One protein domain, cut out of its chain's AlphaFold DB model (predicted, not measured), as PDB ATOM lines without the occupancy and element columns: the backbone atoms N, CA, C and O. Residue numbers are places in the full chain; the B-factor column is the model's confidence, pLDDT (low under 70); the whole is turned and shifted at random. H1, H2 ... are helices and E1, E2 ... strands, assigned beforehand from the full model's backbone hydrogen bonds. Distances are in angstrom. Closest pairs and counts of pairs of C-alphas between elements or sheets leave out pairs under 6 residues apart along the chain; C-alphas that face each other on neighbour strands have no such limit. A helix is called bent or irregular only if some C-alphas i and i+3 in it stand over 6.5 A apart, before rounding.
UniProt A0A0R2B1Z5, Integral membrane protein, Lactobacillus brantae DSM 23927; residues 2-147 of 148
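What this domain is: This is residues 2 to 147 of the 148 residues of the protein "Integral membrane protein" of Lactobacillus brantae DSM 23927 (UniProt A0A0R2B1Z5). Three long helices, H6, H7 and H8, make a splayed up-and-down bundle: H8 crosses H6 at 43 degrees, and H7 and H8 fold back on each other as a helical hairpin. At one end, the short elements H3, H4, H5 and the small hairpin E1-E2 gather as a head round the first turns of H6, while H1 packs on residues 108 to 115 of H7. The printed part has 146 residues, with eight named helices and two named strands in the order H1, H2, H3, H4, E1, E2, H5, H6, H7, H8; the class is mostly helix, and the one sheet, E1 - E2, is antiparallel. The whole is only just loose, close to compact, with a radius of gyration of the C-alphas of 17.7 A and spans of 52 by 35 by 27 A.

How they stand to each other: Strands E1, residues 41 to 43, and E2, residues 46 to 48, form an antiparallel hairpin with 134 degrees between their directions; N 48 and O 41 are 2.8 A apart and N 43 and O 46 are 2.9 A apart, both within hydrogen-bond range. The closest C-alphas of E2 and H6, residues 55 to 82, are those of Ile 48 and Phe 58, 6.7 A apart. H5, residues 50 to 53, is close to H6 but not clearly touching, with C-alphas 50 and 58 at 5.7 A. H4, residues 33 to 36, is also close but not clearly touching, with C-alphas 33 and 55 at 7.2 A. H3, residues 20 to 26, touches residues 56 to 60 of H6 about perpendicular, at 81 degrees, the closest C-alphas being those of Val 20 and Phe 56, 5.8 A apart. H6 is the hub, touching four helices. It touches H8, residues 122 to 145, with its residues 68 to 81, at a steep tilt of 43 degrees, the same way; the closest C-alphas are those of Gly 76 and Gly 132, 4.0 A apart. H7, residues 90 to 115, touches H6 at a steep tilt of 40 degrees, opposite ways, closest at C-alphas 79 and 97, 5.6 A. H7 and H8 form a helical hairpin and touch at a shallow tilt of 28 degrees, opposite ways, closest at C-alphas 102 and 129, 5.0 A. H1, residues 2 to 10, touches H7 at a shallow tilt of 27 degrees, the same way, closest at C-alphas 10 and 112, 4.9 A. H1 and H6 only just touch, with 3 pairs of C-alphas within 8 A, the closest being 2 and 75 at 6.7 A. H2, residues 14 to 17, touches no helix; it is close to H1 but not clearly touching, with C-alphas 9 and 17 at 7.5 A. Every O i to N i+4 pair is within hydrogen-bond range in H1, H3 and H8, against 23 of 24 in H6 and 20 of 22 in H7; H2, H4 and H5 are too short for such a pair, and their single O i to N i+3 pair is within range in H2 and H4 but not in H5.

Where its parts are: H6 is 40.4 A long, from C-alpha 55 at (8.617, 46.983, -2.383) to C-alpha 82 at (29.499, 13.157, -9.316). H7 is 38.7 A long and only just irregular, with C-alphas 94 and 97 at 6.6 A. H8 is 34.7 A long and ends with C-alpha 145 at (36.026, 14.683, 8.030). H1 is 12.3 A long and H3 9.9 A.

The domain as a whole: The two C-alphas farthest apart are those of Gly 29 and Arg 88, at 54.6 A. The printed part, residues 2 to 147, has no cut, and no link is long. The mean pLDDT of the printed part is 91.4, and residues 116 to 118, between H7 and H8, are under 70.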
ATOM      1  N   ILE A   2      18.908  19.819 -12.622       87.56
ATOM      2  CA  ILE A   2      19.341  21.224 -12.410       87.56
ATOM      3  C   ILE A   2      19.607  21.977 -13.727       87.56
ATOM      4  O   ILE A   2      19.057  23.049 -13.934       87.56
ATOM      5  N   LEU A   3      20.363  21.382 -14.656       88.62
ATOM      6  CA  LEU A   3      20.636  21.998 -15.965       88.62
ATOM      7  C   LEU A   3      19.368  22.260 -16.793       88.62
ATOM      8  O   LEU A   3      19.308  23.234 -17.527       88.62
ATOM      9  N   LEU A   4      18.345  21.409 -16.654       88.44
ATOM     10  CA  LEU A   4      17.065  21.584 -17.343       88.44
ATOM     11  C   LEU A   4      16.266  22.745 -16.737       88.44
ATOM     12  O   LEU A   4      15.643  23.497 -17.475       88.44
ATOM     13  N   ILE A   5      16.331  22.928 -15.413       88.06
ATOM     14  CA  ILE A   5      15.737  24.089 -14.735       88.06
ATOM     15  C   ILE A   5      16.419  25.378 -15.201       88.06
ATOM     16  O   ILE A   5      15.718  26.318 -15.560       88.06
ATOM     17  N   LEU A   6      17.756  25.403 -15.242       88.19
ATOM     18  CA  LEU A   6      18.519  26.555 -15.738       88.19
ATOM     19  C   LEU A   6      18.154  26.874 -17.188       88.19
ATOM     20  O   LEU A   6      17.770  27.996 -17.480       88.19
ATOM     21  N   PHE A   7      18.145  25.870 -18.067       88.31
ATOM     22  CA  PHE A   7      17.800  26.056 -19.475       88.31
ATOM     23  C   PHE A   7      16.380  26.602 -19.682       88.31
ATOM     24  O   PHE A   7      16.179  27.537 -20.454       88.31
ATOM     25  N   ILE A   8      15.384  26.054 -18.978       87.19
ATOM     26  CA  ILE A   8      14.008  26.568 -19.037       87.19
ATOM     27  C   ILE A   8      13.962  28.003 -18.501       87.19
ATOM     28  O   ILE A   8      13.364  28.870 -19.132       87.19
ATOM     29  N   SER A   9      14.614  28.260 -17.365       86.56
ATOM     30  CA  SER A   9      14.653  29.574 -16.717       86.56
ATOM     31  C   SER A   9      15.295  30.643 -17.606       86.56
ATOM     32  O   SER A   9      14.730  31.727 -17.744       86.56
ATOM     33  N   SER A  10      16.418  30.343 -18.261       85.81
ATOM     34  CA  SER A  10      17.071  31.266 -19.198       85.81
ATOM     35  C   SER A  10      16.360  31.387 -20.541       85.81
ATOM     36  O   SER A  10      16.632  32.323 -21.285       85.81
ATOM     37  N   SER A  11      15.413  30.500 -20.848       87.94
ATOM     38  CA  SER A  11      14.545  30.630 -22.026       87.94
ATOM     39  C   SER A  11      13.354  31.571 -21.803       87.94
ATOM     40  O   SER A  11      12.614  31.851 -22.744       87.94
ATOM     41  N   MET A  12      13.115  32.030 -20.570       87.06
ATOM     42  CA  MET A  12      11.973  32.879 -20.224       87.06
ATOM     43  C   MET A  12      12.334  34.366 -20.262       87.06
ATOM     44  O   MET A  12      13.320  34.804 -19.670       87.06
ATOM     45  N   THR A  13      11.460  35.171 -20.864       86.62
ATOM     46  CA  THR A  13      11.566  36.640 -20.818       86.62
ATOM     47  C   THR A  13      11.283  37.190 -19.413       86.62
ATOM     48  O   THR A  13      10.699  36.511 -18.560       86.62
ATOM     49  N   TYR A  14      11.610  38.468 -19.164       82.56
ATOM     50  CA  TYR A  14      11.318  39.102 -17.869       82.56
ATOM     51  C   TYR A  14       9.840  39.021 -17.476       82.56
ATOM     52  O   TYR A  14       9.526  38.692 -16.333       82.56
ATOM     53  N   HIS A  15       8.940  39.251 -18.430       83.81
ATOM     54  CA  HIS A  15       7.500  39.218 -18.193       83.81
ATOM     55  C   HIS A  15       6.963  37.818 -17.893       83.81
ATOM     56  O   HIS A  15       5.962  37.692 -17.195       83.81
ATOM     57  N   GLN A  16       7.622  36.770 -18.388       86.12
ATOM     58  CA  GLN A  16       7.242  35.385 -18.110       86.12
ATOM     59  C   GLN A  16       7.794  34.897 -16.769       86.12
ATOM     60  O   GLN A  16       7.143  34.110 -16.088       86.12
ATOM     61  N   GLN A  17       8.978  35.374 -16.378       85.69
ATOM     62  CA  GLN A  17       9.651  34.943 -15.153       85.69
ATOM     63  C   GLN A  17       9.252  35.767 -13.913       85.69
ATOM     64  O   GLN A  17       9.574  35.381 -12.788       85.69
ATOM     65  N   THR A  18       8.608  36.927 -14.089       90.75
ATOM     66  CA  THR A  18       8.338  37.826 -12.961       90.75
ATOM     67  C   THR A  18       7.412  37.194 -11.921       90.75
ATOM     68  O   THR A  18       6.345  36.660 -12.220       90.75
ATOM     69  N   SER A  19       7.817  37.303 -10.659       92.38
ATOM     70  CA  SER A  19       7.049  36.854  -9.495       92.38
ATOM     71  C   SER A  19       6.253  37.991  -8.848       92.38
ATOM     72  O   SER A  19       5.520  37.750  -7.890       92.38
ATOM     73  N   VAL A  20       6.349  39.226  -9.361       94.00
ATOM     74  CA  VAL A  20       5.672  40.405  -8.791       94.00
ATOM     75  C   VAL A  20       4.160  40.210  -8.619       94.00
ATOM     76  O   VAL A  20       3.675  40.505  -7.527       94.00
ATOM     77  N   PRO A  21       3.388  39.687  -9.599       93.94
ATOM     78  CA  PRO A  21       1.944  39.510  -9.422       93.94
ATOM     79  C   PRO A  21       1.593  38.557  -8.275       93.94
ATOM     80  O   PRO A  21       0.612  38.766  -7.563       93.94
ATOM     81  N   TRP A  22       2.403  37.516  -8.079       93.50
ATOM     82  CA  TRP A  22       2.238  36.575  -6.977       93.50
ATOM     83  C   TRP A  22       2.644  37.210  -5.639       93.50
ATOM     84  O   TRP A  22       1.874  37.156  -4.678       93.50
ATOM     85  N   LEU A  23       3.789  37.901  -5.596       93.38
ATOM     86  CA  LEU A  23       4.258  38.630  -4.413       93.38
ATOM     87  C   LEU A  23       3.257  39.700  -3.974       93.38
ATOM     88  O   LEU A  23       3.026  39.856  -2.782       93.38
ATOM     89  N   ALA A  24       2.614  40.397  -4.909       93.31
ATOM     90  CA  ALA A  24       1.601  41.402  -4.603       93.31
ATOM     91  C   ALA A  24       0.368  40.812  -3.905       93.31
ATOM     92  O   ALA A  24      -0.232  41.479  -3.064       93.31
ATOM     93  N   ARG A  25       0.008  39.561  -4.218       93.38
ATOM     94  CA  ARG A  25      -1.104  38.853  -3.566       93.38
ATOM     95  C   ARG A  25      -0.712  38.348  -2.180       93.38
ATOM     96  O   ARG A  25      -1.462  38.539  -1.230       93.38
ATOM     97  N   VAL A  26       0.456  37.715  -2.064       93.56
ATOM     98  CA  VAL A  26       0.906  37.069  -0.816       93.56
ATOM     99  C   VAL A  26       1.429  38.085   0.200       93.56
ATOM    100  O   VAL A  26       1.166  37.971   1.392       93.56
ATOM    101  N   LEU A  27       2.141  39.109  -0.265       93.25
ATOM    102  CA  LEU A  27       2.751  40.159   0.549       93.25
ATOM    103  C   LEU A  27       1.982  41.481   0.433       93.25
ATOM    104  O   LEU A  27       2.579  42.556   0.510       93.25
ATOM    105  N   ALA A  28       0.658  41.420   0.255       91.19
ATOM    106  CA  ALA A  28      -0.195  42.599   0.075       91.19
ATOM    107  C   ALA A  28      -0.017  43.637   1.202       91.19
ATOM    108  O   ALA A  28       0.038  44.838   0.942       91.19
ATOM    109  N   GLY A  29       0.165  43.169   2.444       89.25
ATOM    110  CA  GLY A  29       0.416  44.006   3.623       89.25
ATOM    111  C   GLY A  29       1.837  44.571   3.743       89.25
ATOM    112  O   GLY A  29       2.140  45.196   4.755       89.25
ATOM    113  N   ARG A  30       2.715  44.342   2.754       91.56
ATOM    114  CA  ARG A  30       4.124  44.782   2.724       91.56
ATOM    115  C   ARG A  30       4.857  44.533   4.055       91.56
ATOM    116  O   ARG A  30       5.339  45.479   4.686       91.56
ATOM    117  N   PRO A  31       4.931  43.273   4.519       92.25
ATOM    118  CA  PRO A  31       5.555  42.955   5.796       92.25
ATOM    119  C   PRO A  31       7.008  43.433   5.839       92.25
ATOM    120  O   PRO A  31       7.725  43.400   4.838       92.25
ATOM    121  N   LEU A  32       7.448  43.868   7.018       90.56
ATOM    122  CA  LEU A  32       8.819  44.321   7.264       90.56
ATOM    123  C   LEU A  32       9.275  45.510   6.393       90.56
ATOM    124  O   LEU A  32      10.471  45.776   6.301       90.56
ATOM    125  N   ALA A  33       8.355  46.241   5.748       89.69
ATOM    126  CA  ALA A  33       8.716  47.344   4.857       89.69
ATOM    127  C   ALA A  33       9.571  48.411   5.553       89.69
ATOM    128  O   ALA A  33      10.521  48.898   4.951       89.69
ATOM    129  N   ALA A  34       9.288  48.731   6.820       89.62
ATOM    130  CA  ALA A  34      10.067  49.702   7.588       89.62
ATOM    131  C   ALA A  34      11.520  49.243   7.808       89.62
ATOM    132  O   ALA A  34      12.447  50.027   7.628       89.62
ATOM    133  N   GLN A  35      11.722  47.966   8.137       91.00
ATOM    134  CA  GLN A  35      13.044  47.371   8.335       91.00
ATOM    135  C   GLN A  35      13.820  47.281   7.016       91.00
ATOM    136  O   GLN A  35      15.006  47.592   6.964       91.00
ATOM    137  N   LEU A  36      13.143  46.880   5.937       90.44
ATOM    138  CA  LEU A  36      13.755  46.737   4.618       90.44
ATOM    139  C   LEU A  36      14.070  48.089   3.963       90.44
ATOM    140  O   LEU A  36      14.969  48.160   3.130       90.44
ATOM    141  N   ASN A  37      13.381  49.168   4.350       91.19
ATOM    142  CA  ASN A  37      13.596  50.503   3.786       91.19
ATOM    143  C   ASN A  37      15.002  51.062   4.071       91.19
ATOM    144  O   ASN A  37      15.464  51.939   3.350       91.19
ATOM    145  N   GLY A  38      15.695  50.554   5.097       91.06
ATOM    146  CA  GLY A  38      17.082  50.929   5.385       91.06
ATOM    147  C   GLY A  38      18.110  50.325   4.420       91.06
ATOM    148  O   GLY A  38      19.246  50.798   4.361       91.06
ATOM    149  N   ILE A  39      17.736  49.297   3.652       92.44
ATOM    150  CA  ILE A  39      18.647  48.597   2.744       92.44
ATOM    151  C   ILE A  39      18.735  49.363   1.424       92.44
ATOM    152  O   ILE A  39      17.757  49.484   0.684       92.44
ATOM    153  N   HIS A  40      19.935  49.847   1.124       94.12
ATOM    154  CA  HIS A  40      20.248  50.558  -0.105       94.12
ATOM    155  C   HIS A  40      21.673  50.213  -0.538       94.12
ATOM    156  O   HIS A  40      22.620  50.351   0.233       94.12
ATOM    157  N   PHE A  41      21.832  49.727  -1.764       94.50
ATOM    158  CA  PHE A  41      23.144  49.443  -2.342       94.50
ATOM    159  C   PHE A  41      23.076  49.481  -3.866       94.50
ATOM    160  O   PHE A  41      22.002  49.393  -4.459       94.50
ATOM    161  N   HIS A  42      24.235  49.609  -4.502       93.69
ATOM    162  CA  HIS A  42      24.355  49.532  -5.952       93.69
ATOM    163  C   HIS A  42      24.641  48.094  -6.376       93.69
ATOM    164  O   HIS A  42      25.566  47.465  -5.858       93.69
ATOM    165  N   TYR A  43      23.881  47.585  -7.341       91.06
ATOM    166  CA  TYR A  43      24.110  46.282  -7.951       91.06
ATOM    167  C   TYR A  43      24.053  46.439  -9.465       91.06
ATOM    168  O   TYR A  43      23.029  46.830 -10.013       91.06
ATOM    169  N   ALA A  44      25.188  46.187 -10.122       86.12
ATOM    170  CA  ALA A  44      25.335  46.259 -11.576       86.12
ATOM    171  C   ALA A  44      24.794  47.537 -12.238       86.12
ATOM    172  O   ALA A  44      24.122  47.506 -13.263       86.12
ATOM    173  N   GLY A  45      25.107  48.681 -11.632       85.50
ATOM    174  CA  GLY A  45      24.708  49.989 -12.149       85.50
ATOM    175  C   GLY A  45      23.301  50.433 -11.742       85.50
ATOM    176  O   GLY A  45      22.980  51.598 -11.947       85.50
ATOM    177  N   GLU A  46      22.498  49.579 -11.101       87.12
ATOM    178  CA  GLU A  46      21.173  49.936 -10.586       87.12
ATOM    179  C   GLU A  46      21.182  50.105  -9.059       87.12
ATOM    180  O   GLU A  46      21.925  49.433  -8.336       87.12
ATOM    181  N   VAL A  47      20.356  51.022  -8.547       93.50
ATOM    182  CA  VAL A  47      20.157  51.202  -7.102       93.50
ATOM    183  C   VAL A  47      19.092  50.233  -6.606       93.50
ATOM    184  O   VAL A  47      17.908  50.367  -6.924       93.50
ATOM    185  N   ILE A  48      19.501  49.288  -5.765       94.69
ATOM    186  CA  ILE A  48      18.607  48.323  -5.132       94.69
ATOM    187  C   ILE A  48      18.126  48.897  -3.801       94.69
ATOM    188  O   ILE A  48      18.830  48.870  -2.792       94.69
ATOM    189  N   SER A  49      16.912  49.448  -3.811       95.06
ATOM    190  CA  SER A  49      16.211  49.949  -2.623       95.06
ATOM    191  C   SER A  49      14.697  49.927  -2.839       95.06
ATOM    192  O   SER A  49      14.223  49.944  -3.980       95.06
ATOM    193  N   ILE A  50      13.921  49.920  -1.752       93.81
ATOM    194  CA  ILE A  50      12.452  50.006  -1.832       93.81
ATOM    195  C   ILE A  50      12.010  51.337  -2.451       93.81
ATOM    196  O   ILE A  50      11.050  51.356  -3.218       93.81
ATOM    197  N   THR A  51      12.703  52.431  -2.148       92.44
ATOM    198  CA  THR A  51      12.415  53.770  -2.677       92.44
ATOM    199  C   THR A  51      12.618  53.862  -4.186       92.44
ATOM    200  O   THR A  51      11.824  54.518  -4.850       92.44
ATOM    201  N   HIS A  52      13.639  53.194  -4.732       92.69
ATOM    202  CA  HIS A  52      13.928  53.219  -6.168       92.69
ATOM    203  C   HIS A  52      13.106  52.188  -6.963       92.69
ATOM    204  O   HIS A  52      12.547  52.508  -8.007       92.69
ATOM    205  N   LEU A  53      12.992  50.951  -6.463       91.25
ATOM    206  CA  LEU A  53      12.386  49.831  -7.205       91.25
ATOM    207  C   LEU A  53      10.913  49.582  -6.863       91.25
ATOM    208  O   LEU A  53      10.194  48.914  -7.611       91.25
ATOM    209  N   GLY A  54      10.457  50.071  -5.713       93.75
ATOM    210  CA  GLY A  54       9.217  49.636  -5.084       93.75
ATOM    211  C   GLY A  54       9.377  48.313  -4.328       93.75
ATOM    212  O   GLY A  54      10.213  47.466  -4.645       93.75
ATOM    213  N   TYR A  55       8.526  48.112  -3.318       94.12
ATOM    214  CA  TYR A  55       8.617  46.983  -2.383       94.12
ATOM    215  C   TYR A  55       8.649  45.609  -3.076       94.12
ATOM    216  O   TYR A  55       9.512  44.788  -2.786       94.12
ATOM    217  N   PHE A  56       7.740  45.348  -4.023       94.75
ATOM    218  CA  PHE A  56       7.623  44.015  -4.626       94.75
ATOM    219  C   PHE A  56       8.792  43.659  -5.546       94.75
ATOM    220  O   PHE A  56       9.237  42.518  -5.518       94.75
ATOM    221  N   LYS A  57       9.317  44.618  -6.321       93.00
ATOM    222  CA  LYS A  57      10.509  44.398  -7.156       93.00
ATOM    223  C   LYS A  57      11.769  44.258  -6.309       93.00
ATOM    224  O   LYS A  57      12.614  43.424  -6.610       93.00
ATOM    225  N   PHE A  58      11.863  45.020  -5.218       94.94
ATOM    226  CA  PHE A  58      12.931  44.855  -4.237       94.94
ATOM    227  C   PHE A  58      12.918  43.439  -3.644       94.94
ATOM    228  O   PHE A  58      13.943  42.770  -3.649       94.94
ATOM    229  N   VAL A  59      11.761  42.929  -3.208       95.12
ATOM    230  CA  VAL A  59      11.654  41.547  -2.705       95.12
ATOM    231  C   VAL A  59      11.924  40.520  -3.810       95.12
ATOM    232  O   VAL A  59      12.660  39.562  -3.581       95.12
ATOM    233  N   GLU A  60      11.383  40.724  -5.017       94.81
ATOM    234  CA  GLU A  60      11.641  39.866  -6.181       94.81
ATOM    235  C   GLU A  60      13.139  39.743  -6.472       94.81
ATOM    236  O   GLU A  60      13.603  38.640  -6.752       94.81
ATOM    237  N   PHE A  61      13.901  40.837  -6.366       93.31
ATOM    238  CA  PHE A  61      15.350  40.815  -6.536       93.31
ATOM    239  C   PHE A  61      15.994  39.772  -5.610       93.31
ATOM    240  O   PHE A  61      16.676  38.872  -6.099       93.31
ATOM    241  N   PHE A  62      15.717  39.809  -4.303       94.56
ATOM    242  CA  PHE A  62      16.284  38.834  -3.359       94.56
ATOM    243  C   PHE A  62      15.790  37.414  -3.604       94.56
ATOM    244  O   PHE A  62      16.582  36.479  -3.519       94.56
ATOM    245  N   VAL A  63      14.507  37.237  -3.925       94.44
ATOM    246  CA  VAL A  63      13.951  35.912  -4.230       94.44
ATOM    247  C   VAL A  63      14.658  35.306  -5.443       94.44
ATOM    248  O   VAL A  63      15.077  34.150  -5.394       94.44
ATOM    249  N   ARG A  64      14.864  36.091  -6.506       92.12
ATOM    250  CA  ARG A  64      15.559  35.643  -7.719       92.12
ATOM    251  C   ARG A  64      17.032  35.349  -7.455       92.12
ATOM    252  O   ARG A  64      17.484  34.260  -7.795       92.12
ATOM    253  N   LYS A  65      17.772  36.260  -6.810       93.50
ATOM    254  CA  LYS A  65      19.187  36.020  -6.464       93.50
ATOM    255  C   LYS A  65      19.343  34.823  -5.530       93.50
ATOM    256  O   LYS A  65      20.231  34.005  -5.733       93.50
ATOM    257  N   GLY A  66      18.442  34.666  -4.562       95.38
ATOM    258  CA  GLY A  66      18.408  33.509  -3.673       95.38
ATOM    259  C   GLY A  66      18.176  32.199  -4.426       95.38
ATOM    260  O   GLY A  66      18.893  31.228  -4.194       95.38
ATOM    261  N   ALA A  67      17.226  32.169  -5.365       94.19
ATOM    262  CA  ALA A  67      16.968  30.989  -6.191       94.19
ATOM    263  C   ALA A  67      18.179  30.605  -7.058       94.19
ATOM    264  O   ALA A  67      18.529  29.426  -7.121       94.19
ATOM    265  N   HIS A  68      18.842  31.586  -7.674       93.88
ATOM    266  CA  HIS A  68      20.071  31.377  -8.444       93.88
ATOM    267  C   HIS A  68      21.200  30.826  -7.564       93.88
ATOM    268  O   HIS A  68      21.678  29.718  -7.813       93.88
ATOM    269  N   VAL A  69      21.511  31.496  -6.449       96.19
ATOM    270  CA  VAL A  69      22.525  31.045  -5.481       96.19
ATOM    271  C   VAL A  69      22.264  29.610  -5.025       96.19
ATOM    272  O   VAL A  69      23.172  28.783  -5.047       96.19
ATOM    273  N   LEU A  70      21.028  29.265  -4.652       96.75
ATOM    274  CA  LEU A  70      20.684  27.902  -4.231       96.75
ATOM    275  C   LEU A  70      20.844  26.884  -5.368       96.75
ATOM    276  O   LEU A  70      21.338  25.776  -5.142       96.75
ATOM    277  N   THR A  71      20.461  27.255  -6.588       96.00
ATOM    278  CA  THR A  71      20.570  26.388  -7.768       96.00
ATOM    279  C   THR A  71      22.032  26.106  -8.106       96.00
ATOM    280  O   THR A  71      22.409  24.944  -8.278       96.00
ATOM    281  N   TYR A  72      22.882  27.135  -8.129       97.25
ATOM    282  CA  TYR A  72      24.310  26.985  -8.411       97.25
ATOM    283  C   TYR A  72      25.085  26.350  -7.253       97.25
ATOM    284  O   TYR A  72      26.014  25.578  -7.494       97.25
ATOM    285  N   PHE A  73      24.659  26.553  -6.004       98.00
ATOM    286  CA  PHE A  73      25.150  25.791  -4.855       98.00
ATOM    287  C   PHE A  73      24.864  24.289  -5.025       98.00
ATOM    288  O   PHE A  73      25.772  23.458  -4.949       98.00
ATOM    289  N   ALA A  74      23.616  23.920  -5.329       97.75
ATOM    290  CA  ALA A  74      23.240  22.527  -5.566       97.75
ATOM    291  C   ALA A  74      23.977  21.928  -6.777       97.75
ATOM    292  O   ALA A  74      24.390  20.763  -6.738       97.75
ATOM    293  N   LEU A  75      24.189  22.724  -7.831       97.62
ATOM    294  CA  LEU A  75      24.966  22.341  -9.008       97.62
ATOM    295  C   LEU A  75      26.426  22.062  -8.642       97.62
ATOM    296  O   LEU A  75      26.931  20.985  -8.951       97.62
ATOM    297  N   GLY A  76      27.087  22.990  -7.946       97.44
ATOM    298  CA  GLY A  76      28.476  22.853  -7.510       97.44
ATOM    299  C   GLY A  76      28.681  21.634  -6.613       97.44
ATOM    300  O   GLY A  76      29.593  20.838  -6.845       97.44
ATOM    301  N   GLY A  77      27.778  21.413  -5.653       97.19
ATOM    302  CA  GLY A  77      27.793  20.221  -4.804       97.19
ATOM    303  C   GLY A  77      27.589  18.926  -5.599       97.19
ATOM    304  O   GLY A  77      28.338  17.963  -5.417       97.19
ATOM    305  N   SER A  78      26.639  18.911  -6.536       96.88
ATOM    306  CA  SER A  78      26.394  17.759  -7.414       96.88
ATOM    307  C   SER A  78      27.599  17.448  -8.303       96.88
ATOM    308  O   SER A  78      27.984  16.285  -8.417       96.88
ATOM    309  N   LEU A  79      28.245  18.466  -8.879       96.50
ATOM    310  CA  LEU A  79      29.460  18.309  -9.682       96.50
ATOM    311  C   LEU A  79      30.626  17.791  -8.828       96.50
ATOM    312  O   LEU A  79      31.290  16.831  -9.218       96.50
ATOM    313  N   ALA A  80      30.837  18.347  -7.631       95.38
ATOM    314  CA  ALA A  80      31.854  17.867  -6.693       95.38
ATOM    315  C   ALA A  80      31.628  16.405  -6.280       95.38
ATOM    316  O   ALA A  80      32.583  15.644  -6.069       95.38
ATOM    317  N   ILE A  81      30.366  15.989  -6.144       94.50
ATOM    318  CA  ILE A  81      30.022  14.613  -5.801       94.50
ATOM    319  C   ILE A  81      30.225  13.684  -6.995       94.50
ATOM    320  O   ILE A  81      30.963  12.704  -6.854       94.50
ATOM    321  N   GLY A  82      29.607  14.007  -8.131       93.44
ATOM    322  CA  GLY A  82      29.499  13.157  -9.316       93.44
ATOM    323  C   GLY A  82      30.778  13.050 -10.140       93.44
ATOM    324  O   GLY A  82      31.065  11.979 -10.665       93.44
ATOM    325  N   LEU A  83      31.602  14.102 -10.205       93.12
ATOM    326  CA  LEU A  83      32.876  14.049 -10.934       93.12
ATOM    327  C   LEU A  83      33.976  13.337 -10.149       93.12
ATOM    328  O   LEU A  83      34.982  12.927 -10.723       93.12
ATOM    329  N   LYS A  84      33.809  13.160  -8.833       89.06
ATOM    330  CA  LYS A  84      34.879  12.643  -7.976       89.06
ATOM    331  C   LYS A  84      35.495  11.310  -8.439       89.06
ATOM    332  O   LYS A  84      36.721  11.219  -8.344       89.06
ATOM    333  N   PRO A  85      34.732  10.307  -8.920       90.81
ATOM    334  CA  PRO A  85      35.296   9.047  -9.414       90.81
ATOM    335  C   PRO A  85      36.197   9.217 -10.645       90.81
ATOM    336  O   PRO A  85      37.118   8.432 -10.845       90.81
ATOM    337  N   TYR A  86      35.956  10.258 -11.441       92.12
ATOM    338  CA  TYR A  86      36.664  10.527 -12.692       92.12
ATOM    339  C   TYR A  86      37.870  11.461 -12.508       92.12
ATOM    340  O   TYR A  86      38.745  11.528 -13.367       92.12
ATOM    341  N   LEU A  87      37.948  12.174 -11.377       90.81
ATOM    342  CA  LEU A  87      39.007  13.142 -11.095       90.81
ATOM    343  C   LEU A  87      40.114  12.552 -10.210       90.81
ATOM    344  O   LEU A  87      39.910  12.232  -9.031       90.81
ATOM    345  N   ARG A  88      41.327  12.487 -10.767       85.69
ATOM    346  CA  ARG A  88      42.540  12.065 -10.054       85.69
ATOM    347  C   ARG A  88      43.156  13.237  -9.289       85.69
ATOM    348  O   ARG A  88      43.438  14.285  -9.856       85.69
ATOM    349  N   GLY A  89      43.400  13.039  -7.994       84.50
ATOM    350  CA  GLY A  89      44.051  14.031  -7.131       84.50
ATOM    351  C   GLY A  89      43.095  14.968  -6.381       84.50
ATOM    352  O   GLY A  89      41.892  15.036  -6.643       84.50
ATOM    353  N   ARG A  90      43.641  15.652  -5.365       84.88
ATOM    354  CA  ARG A  90      42.902  16.606  -4.515       84.88
ATOM    355  C   ARG A  90      42.652  17.931  -5.238       84.88
ATOM    356  O   ARG A  90      41.552  18.457  -5.142       84.88
ATOM    357  N   SER A  91      43.643  18.410  -5.986       88.88
ATOM    358  CA  SER A  91      43.577  19.650  -6.767       88.88
ATOM    359  C   SER A  91      42.482  19.594  -7.831       88.88
ATOM    360  O   SER A  91      41.609  20.452  -7.848       88.88
ATOM    361  N   ALA A  92      42.454  18.536  -8.647       90.88
ATOM    362  CA  ALA A  92      41.441  18.354  -9.687       90.88
ATOM    363  C   ALA A  92      40.010  18.407  -9.120       90.88
ATOM    364  O   ALA A  92      39.147  19.085  -9.670       90.88
ATOM    365  N   ALA A  93      39.773  17.752  -7.977       89.31
ATOM    366  CA  ALA A  93      38.464  17.725  -7.324       89.31
ATOM    367  C   ALA A  93      38.018  19.082  -6.743       89.31
ATOM    368  O   ALA A  93      36.825  19.267  -6.530       89.31
ATOM    369  N   LEU A  94      38.954  19.999  -6.476       92.06
ATOM    370  CA  LEU A  94      38.671  21.344  -5.965       92.06
ATOM    371  C   LEU A  94      38.594  22.401  -7.073       92.06
ATOM    372  O   LEU A  94      37.902  23.393  -6.899       92.06
ATOM    373  N   VAL A  95      39.289  22.198  -8.194       94.81
ATOM    374  CA  VAL A  95      39.423  23.204  -9.260       94.81
ATOM    375  C   VAL A  95      38.419  22.994 -10.392       94.81
ATOM    376  O   VAL A  95      37.825  23.953 -10.874       94.81
ATOM    377  N   ILE A  96      38.195  21.748 -10.815       95.81
ATOM    378  CA  ILE A  96      37.373  21.465 -12.002       95.81
ATOM    379  C   ILE A  96      35.890  21.801 -11.780       95.81
ATOM    380  O   ILE A  96      35.319  22.468 -12.643       95.81
ATOM    381  N   PRO A  97      35.244  21.413 -10.659       96.25
ATOM    382  CA  PRO A  97      33.829  21.723 -10.477       96.25
ATOM    383  C   PRO A  97      33.525  23.233 -10.463       96.25
ATOM    384  O   PRO A  97      32.611  23.623 -11.185       96.25
ATOM    385  N   PRO A  98      34.279  24.105  -9.754       95.88
ATOM    386  CA  PRO A  98      34.065  25.551  -9.838       95.88
ATOM    387  C   PRO A  98      34.225  26.120 -11.251       95.88
ATOM    388  O   PRO A  98      33.394  26.920 -11.658       95.88
ATOM    389  N   ILE A  99      35.216  25.666 -12.030       97.19
ATOM    390  CA  ILE A  99      35.375  26.099 -13.433       97.19
ATOM    391  C   ILE A  99      34.132  25.743 -14.256       97.19
ATOM    392  O   ILE A  99      33.647  26.559 -15.036       97.19
ATOM    393  N   MET A 100      33.588  24.537 -14.068       97.25
ATOM    394  CA  MET A 100      32.364  24.123 -14.755       97.25
ATOM    395  C   MET A 100      31.148  24.945 -14.313       97.25
ATOM    396  O   MET A 100      30.351  25.330 -15.162       97.25
ATOM    397  N   VAL A 101      31.015  25.244 -13.016       97.50
ATOM    398  CA  VAL A 101      29.973  26.146 -12.492       97.50
ATOM    399  C   VAL A 101      30.087  27.519 -13.150       97.50
ATOM    400  O   VAL A 101      29.089  28.006 -13.668       97.50
ATOM    401  N   THR A 102      31.282  28.116 -13.196       97.56
ATOM    402  CA  THR A 102      31.502  29.420 -13.840       97.56
ATOM    403  C   THR A 102      31.144  29.389 -15.318       97.56
ATOM    404  O   THR A 102      30.456  30.287 -15.792       97.56
ATOM    405  N   GLY A 103      31.559  28.348 -16.047       96.88
ATOM    406  CA  GLY A 103      31.205  28.188 -17.457       96.88
ATOM    407  C   GLY A 103      29.694  28.074 -17.675       96.88
ATOM    408  O   GLY A 103      29.158  28.687 -18.591       96.88
ATOM    409  N   LEU A 104      28.994  27.344 -16.803       95.94
ATOM    410  CA  LEU A 104      27.537  27.203 -16.857       95.94
ATOM    411  C   LEU A 104      26.801  28.484 -16.442       95.94
ATOM    412  O   LEU A 104      25.752  28.771 -17.004       95.94
ATOM    413  N   ALA A 105      27.332  29.259 -15.494       95.62
ATOM    414  CA  ALA A 105      26.793  30.567 -15.119       95.62
ATOM    415  C   ALA A 105      26.963  31.590 -16.250       95.62
ATOM    416  O   ALA A 105      26.015  32.272 -16.623       95.62
ATOM    417  N   ALA A 106      28.146  31.628 -16.867       95.00
ATOM    418  CA  ALA A 106      28.396  32.471 -18.029       95.00
ATOM    419  C   ALA A 106      27.511  32.078 -19.223       95.00
ATOM    420  O   ALA A 106      27.003  32.951 -19.922       95.00
ATOM    421  N   TYR A 107      27.305  30.776 -19.447       93.88
ATOM    422  CA  TYR A 107      26.403  30.299 -20.491       93.88
ATOM    423  C   TYR A 107      24.942  30.663 -20.210       93.88
ATOM    424  O   TYR A 107      24.241  31.039 -21.142       93.88
ATOM    425  N   ASP A 108      24.483  30.583 -18.958       91.25
ATOM    426  CA  ASP A 108      23.112  30.962 -18.598       91.25
ATOM    427  C   ASP A 108      22.850  32.451 -18.861       91.25
ATOM    428  O   ASP A 108      21.888  32.783 -19.548       91.25
ATOM    429  N   GLU A 109      23.754  33.337 -18.433       91.12
ATOM    430  CA  GLU A 109      23.668  34.780 -18.711       91.12
ATOM    431  C   GLU A 109      23.749  35.090 -20.213       91.12
ATOM    432  O   GLU A 109      23.000  35.921 -20.729       91.12
ATOM    433  N   PHE A 110      24.619  34.390 -20.947       90.50
ATOM    434  CA  PHE A 110      24.677  34.505 -22.402       90.50
ATOM    435  C   PHE A 110      23.375  34.037 -23.066       90.50
ATOM    436  O   PHE A 110      22.899  34.671 -24.002       90.50
ATOM    437  N   HIS A 111      22.772  32.951 -22.586       89.75
ATOM    438  CA  HIS A 111      21.507  32.458 -23.115       89.75
ATOM    439  C   HIS A 111      20.355  33.425 -22.806       89.75
ATOM    440  O   HIS A 111      19.559  33.708 -23.696       89.75
ATOM    441  N   GLN A 112      20.320  34.009 -21.601       86.12
ATOM    442  CA  GLN A 112      19.365  35.060 -21.233       86.12
ATOM    443  C   GLN A 112      19.482  36.305 -22.129       86.12
ATOM    444  O   GLN A 112      18.462  36.892 -22.487       86.12
ATOM    445  N   LEU A 113      20.705  36.687 -22.522       86.62
ATOM    446  CA  LEU A 113      20.934  37.772 -23.485       86.62
ATOM    447  C   LEU A 113      20.278  37.473 -24.847       86.62
ATOM    448  O   LEU A 113      19.802  38.389 -25.511       86.62
ATOM    449  N   LEU A 114      20.257  36.211 -25.285       87.31
ATOM    450  CA  LEU A 114      19.666  35.830 -26.574       87.31
ATOM    451  C   LEU A 114      18.132  35.786 -26.547       87.31
ATOM    452  O   LEU A 114      17.502  35.892 -27.598       87.31
ATOM    453  N   THR A 115      17.527  35.590 -25.375       79.69
ATOM    454  CA  THR A 115      16.094  35.291 -25.227       79.69
ATOM    455  C   THR A 115      15.248  36.470 -24.738       79.69
ATOM    456  O   THR A 115      14.021  36.353 -24.725       79.69
ATOM    457  N   GLY A 116      15.830  37.621 -24.383       67.62
ATOM    458  CA  GLY A 116      15.038  38.803 -24.023       67.62
ATOM    459  C   GLY A 116      15.823  40.097 -23.793       67.62
ATOM    460  O   GLY A 116      17.039  40.141 -23.918       67.62
ATOM    461  N   ASP A 117      15.110  41.155 -23.387       64.38
ATOM    462  CA  ASP A 117      15.638  42.518 -23.162       64.38
ATOM    463  C   ASP A 117      16.473  42.674 -21.873       64.38
ATOM    464  O   ASP A 117      16.492  43.734 -21.241       64.38
ATOM    465  N   ARG A 118      17.128  41.608 -21.406       66.06
ATOM    466  CA  ARG A 118      17.963  41.657 -20.202       66.06
ATOM    467  C   ARG A 118      19.422  41.816 -20.590       66.06
ATOM    468  O   ARG A 118      19.939  41.083 -21.426       66.06
ATOM    469  N   SER A 119      20.093  42.765 -19.947       74.44
ATOM    470  CA  SER A 119      21.539  42.894 -20.083       74.44
ATOM    471  C   SER A 119      22.222  41.805 -19.244       74.44
ATOM    472  O   SER A 119      21.877  41.673 -18.066       74.44
ATOM    473  N   PRO A 120      23.156  41.028 -19.820       78.19
ATOM    474  CA  PRO A 120      23.905  40.020 -19.089       78.19
ATOM    475  C   PRO A 120      24.754  40.694 -18.020       78.19
ATOM    476  O   PRO A 120      25.397  41.722 -18.261       78.19
ATOM    477  N   MET A 121      24.775  40.103 -16.835       85.56
ATOM    478  CA  MET A 121      25.319  40.756 -15.660       85.56
ATOM    479  C   MET A 121      26.498  39.973 -15.104       85.56
ATOM    480  O   MET A 121      26.353  38.902 -14.518       85.56
ATOM    481  N   PHE A 122      27.698  40.540 -15.236       89.44
ATOM    482  CA  PHE A 122      28.919  39.911 -14.726       89.44
ATOM    483  C   PHE A 122      28.834  39.605 -13.220       89.44
ATOM    484  O   PHE A 122      29.333  38.583 -12.757       89.44
ATOM    485  N   GLN A 123      28.145  40.460 -12.461       92.94
ATOM    486  CA  GLN A 123      27.902  40.280 -11.034       92.94
ATOM    487  C   GLN A 123      27.099  39.005 -10.735       92.94
ATOM    488  O   GLN A 123      27.366  38.367  -9.720       92.94
ATOM    489  N   ASP A 124      26.181  38.596 -11.617       92.50
ATOM    490  CA  ASP A 124      25.426  37.348 -11.445       92.50
ATOM    491  C   ASP A 124      26.298  36.129 -11.699       92.50
ATOM    492  O   ASP A 124      26.331  35.224 -10.867       92.50
ATOM    493  N   VAL A 125      27.116  36.157 -12.756       95.19
ATOM    494  CA  VAL A 125      28.104  35.095 -13.012       95.19
ATOM    495  C   VAL A 125      29.038  34.916 -11.814       95.19
ATOM    496  O   VAL A 125      29.335  33.785 -11.415       95.19
ATOM    497  N   MET A 126      29.504  36.020 -11.219       95.69
ATOM    498  CA  MET A 126      30.339  35.982 -10.017       95.69
ATOM    499  C   MET A 126      29.588  35.400  -8.818       95.69
ATOM    500  O   MET A 126      30.126  34.528  -8.135       95.69
ATOM    501  N   LEU A 127      28.364  35.864  -8.561       95.81
ATOM    502  CA  LEU A 127      27.547  35.412  -7.437       95.81
ATOM    503  C   LEU A 127      27.273  33.902  -7.520       95.81
ATOM    504  O   LEU A 127      27.501  33.173  -6.549       95.81
ATOM    505  N   ASP A 128      26.877  33.427  -8.696       96.69
ATOM    506  CA  ASP A 128      26.569  32.022  -8.965       96.69
ATOM    507  C   ASP A 128      27.825  31.142  -8.907       96.69
ATOM    508  O   ASP A 128      27.816  30.046  -8.333       96.69
ATOM    509  N   THR A 129      28.957  31.658  -9.393       97.25
ATOM    510  CA  THR A 129      30.269  31.013  -9.239       97.25
ATOM    511  C   THR A 129      30.639  30.833  -7.769       97.25
ATOM    512  O   THR A 129      31.047  29.740  -7.365       97.25
ATOM    513  N   VAL A 130      30.491  31.883  -6.955       97.94
ATOM    514  CA  VAL A 130      30.801  31.828  -5.518       97.94
ATOM    515  C   VAL A 130      29.896  30.816  -4.820       97.94
ATOM    516  O   VAL A 130      30.393  30.003  -4.040       97.94
ATOM    517  N   ALA A 131      28.601  30.790  -5.139       97.69
ATOM    518  CA  ALA A 131      27.666  29.816  -4.581       97.69
ATOM    519  C   ALA A 131      28.097  28.367  -4.867       97.69
ATOM    520  O   ALA A 131      28.165  27.536  -3.952       97.69
ATOM    521  N   GLY A 132      28.457  28.066  -6.118       97.81
ATOM    522  CA  GLY A 132      28.956  26.743  -6.491       97.81
ATOM    523  C   GLY A 132      30.298  26.404  -5.838       97.81
ATOM    524  O   GLY A 132      30.475  25.281  -5.365       97.81
ATOM    525  N   LEU A 133      31.224  27.362  -5.737       97.69
ATOM    526  CA  LEU A 133      32.510  27.170  -5.056       97.69
ATOM    527  C   LEU A 133      32.323  26.829  -3.571       97.69
ATOM    528  O   LEU A 133      32.946  25.886  -3.077       97.69
ATOM    529  N   VAL A 134      31.449  27.550  -2.866       98.06
ATOM    530  CA  VAL A 134      31.143  27.279  -1.453       98.06
ATOM    531  C   VAL A 134      30.624  25.848  -1.286       98.06
ATOM    532  O   VAL A 134      31.099  25.122  -0.410       98.06
ATOM    533  N   ALA A 135      29.727  25.389  -2.164       97.75
ATOM    534  CA  ALA A 135      29.235  24.012  -2.134       97.75
ATOM    535  C   ALA A 135      30.356  22.977  -2.329       97.75
ATOM    536  O   ALA A 135      30.408  21.972  -1.615       97.75
ATOM    537  N   VAL A 136      31.281  23.224  -3.261       97.12
ATOM    538  CA  VAL A 136      32.440  22.350  -3.518       97.12
ATOM    539  C   VAL A 136      33.320  22.235  -2.271       97.12
ATOM    540  O   VAL A 136      33.694  21.122  -1.887       97.12
ATOM    541  N   VAL A 137      33.614  23.357  -1.609       96.12
ATOM    542  CA  VAL A 137      34.418  23.389  -0.376       96.12
ATOM    543  C   VAL A 137      33.723  22.632   0.759       96.12
ATOM    544  O   VAL A 137      34.365  21.824   1.436       96.12
ATOM    545  N   ILE A 138      32.412  22.815   0.939       96.75
ATOM    546  CA  ILE A 138      31.621  22.090   1.949       96.75
ATOM    547  C   ILE A 138      31.648  20.581   1.684       96.75
ATOM    548  O   ILE A 138      31.955  19.792   2.577       96.75
ATOM    549  N   VAL A 139      31.389  20.152   0.447       95.50
ATOM    550  CA  VAL A 139      31.424  18.727   0.079       95.50
ATOM    551  C   VAL A 139      32.813  18.136   0.307       95.50
ATOM    552  O   VAL A 139      32.941  17.003   0.784       95.50
ATOM    553  N   TRP A 140      33.863  18.878  -0.041       92.56
ATOM    554  CA  TRP A 140      35.236  18.427   0.133       92.56
ATOM    555  C   TRP A 140      35.607  18.282   1.613       92.56
ATOM    556  O   TRP A 140      36.050  17.205   2.015       92.56
ATOM    557  N   THR A 141      35.375  19.313   2.429       92.94
ATOM    558  CA  THR A 141      35.668  19.292   3.875       92.94
ATOM    559  C   THR A 141      34.889  18.187   4.587       92.94
ATOM    560  O   THR A 141      35.486  17.390   5.310       92.94
ATOM    561  N   TRP A 142      33.595  18.036   4.297       93.25
ATOM    562  CA  TRP A 142      32.767  16.966   4.858       93.25
ATOM    563  C   TRP A 142      33.273  15.563   4.493       93.25
ATOM    564  O   TRP A 142      33.288  14.651   5.321       93.25
ATOM    565  N   ARG A 143      33.745  15.363   3.258       88.06
ATOM    566  CA  ARG A 143      34.351  14.088   2.840       88.06
ATOM    567  C   ARG A 143      35.682  13.807   3.521       88.06
ATOM    568  O   ARG A 143      36.012  12.639   3.697       88.06
ATOM    569  N   GLN A 144      36.458  14.837   3.841       85.38
ATOM    570  CA  GLN A 144      37.710  14.677   4.573       85.38
ATOM    571  C   GLN A 144      37.439  14.337   6.041       85.38
ATOM    572  O   GLN A 144      38.064  13.416   6.554       85.38
ATOM    573  N   ALA A 145      36.448  14.979   6.662       89.56
ATOM    574  CA  ALA A 145      36.026  14.683   8.030       89.56
ATOM    575  C   ALA A 145      35.534  13.237   8.211       89.56
ATOM    576  O   ALA A 145      35.792  12.646   9.243       89.56
ATOM    577  N   ARG A 146      34.883  12.636   7.202       85.44
ATOM    578  CA  ARG A 146      34.408  11.235   7.261       85.44
ATOM    579  C   ARG A 146      35.474  10.163   7.000       85.44
ATOM    580  O   ARG A 146      35.148   8.980   7.009       85.44
ATOM    581  N   LYS A 147      36.704  10.550   6.661       72.31
ATOM    582  CA  LYS A 147      37.828   9.609   6.486       72.31
ATOM    583  C   LYS A 147      38.661   9.443   7.758       72.31
ATOM    584  O   LYS A 147      39.534   8.579   7.772       72.31
TER     585      LYS A 147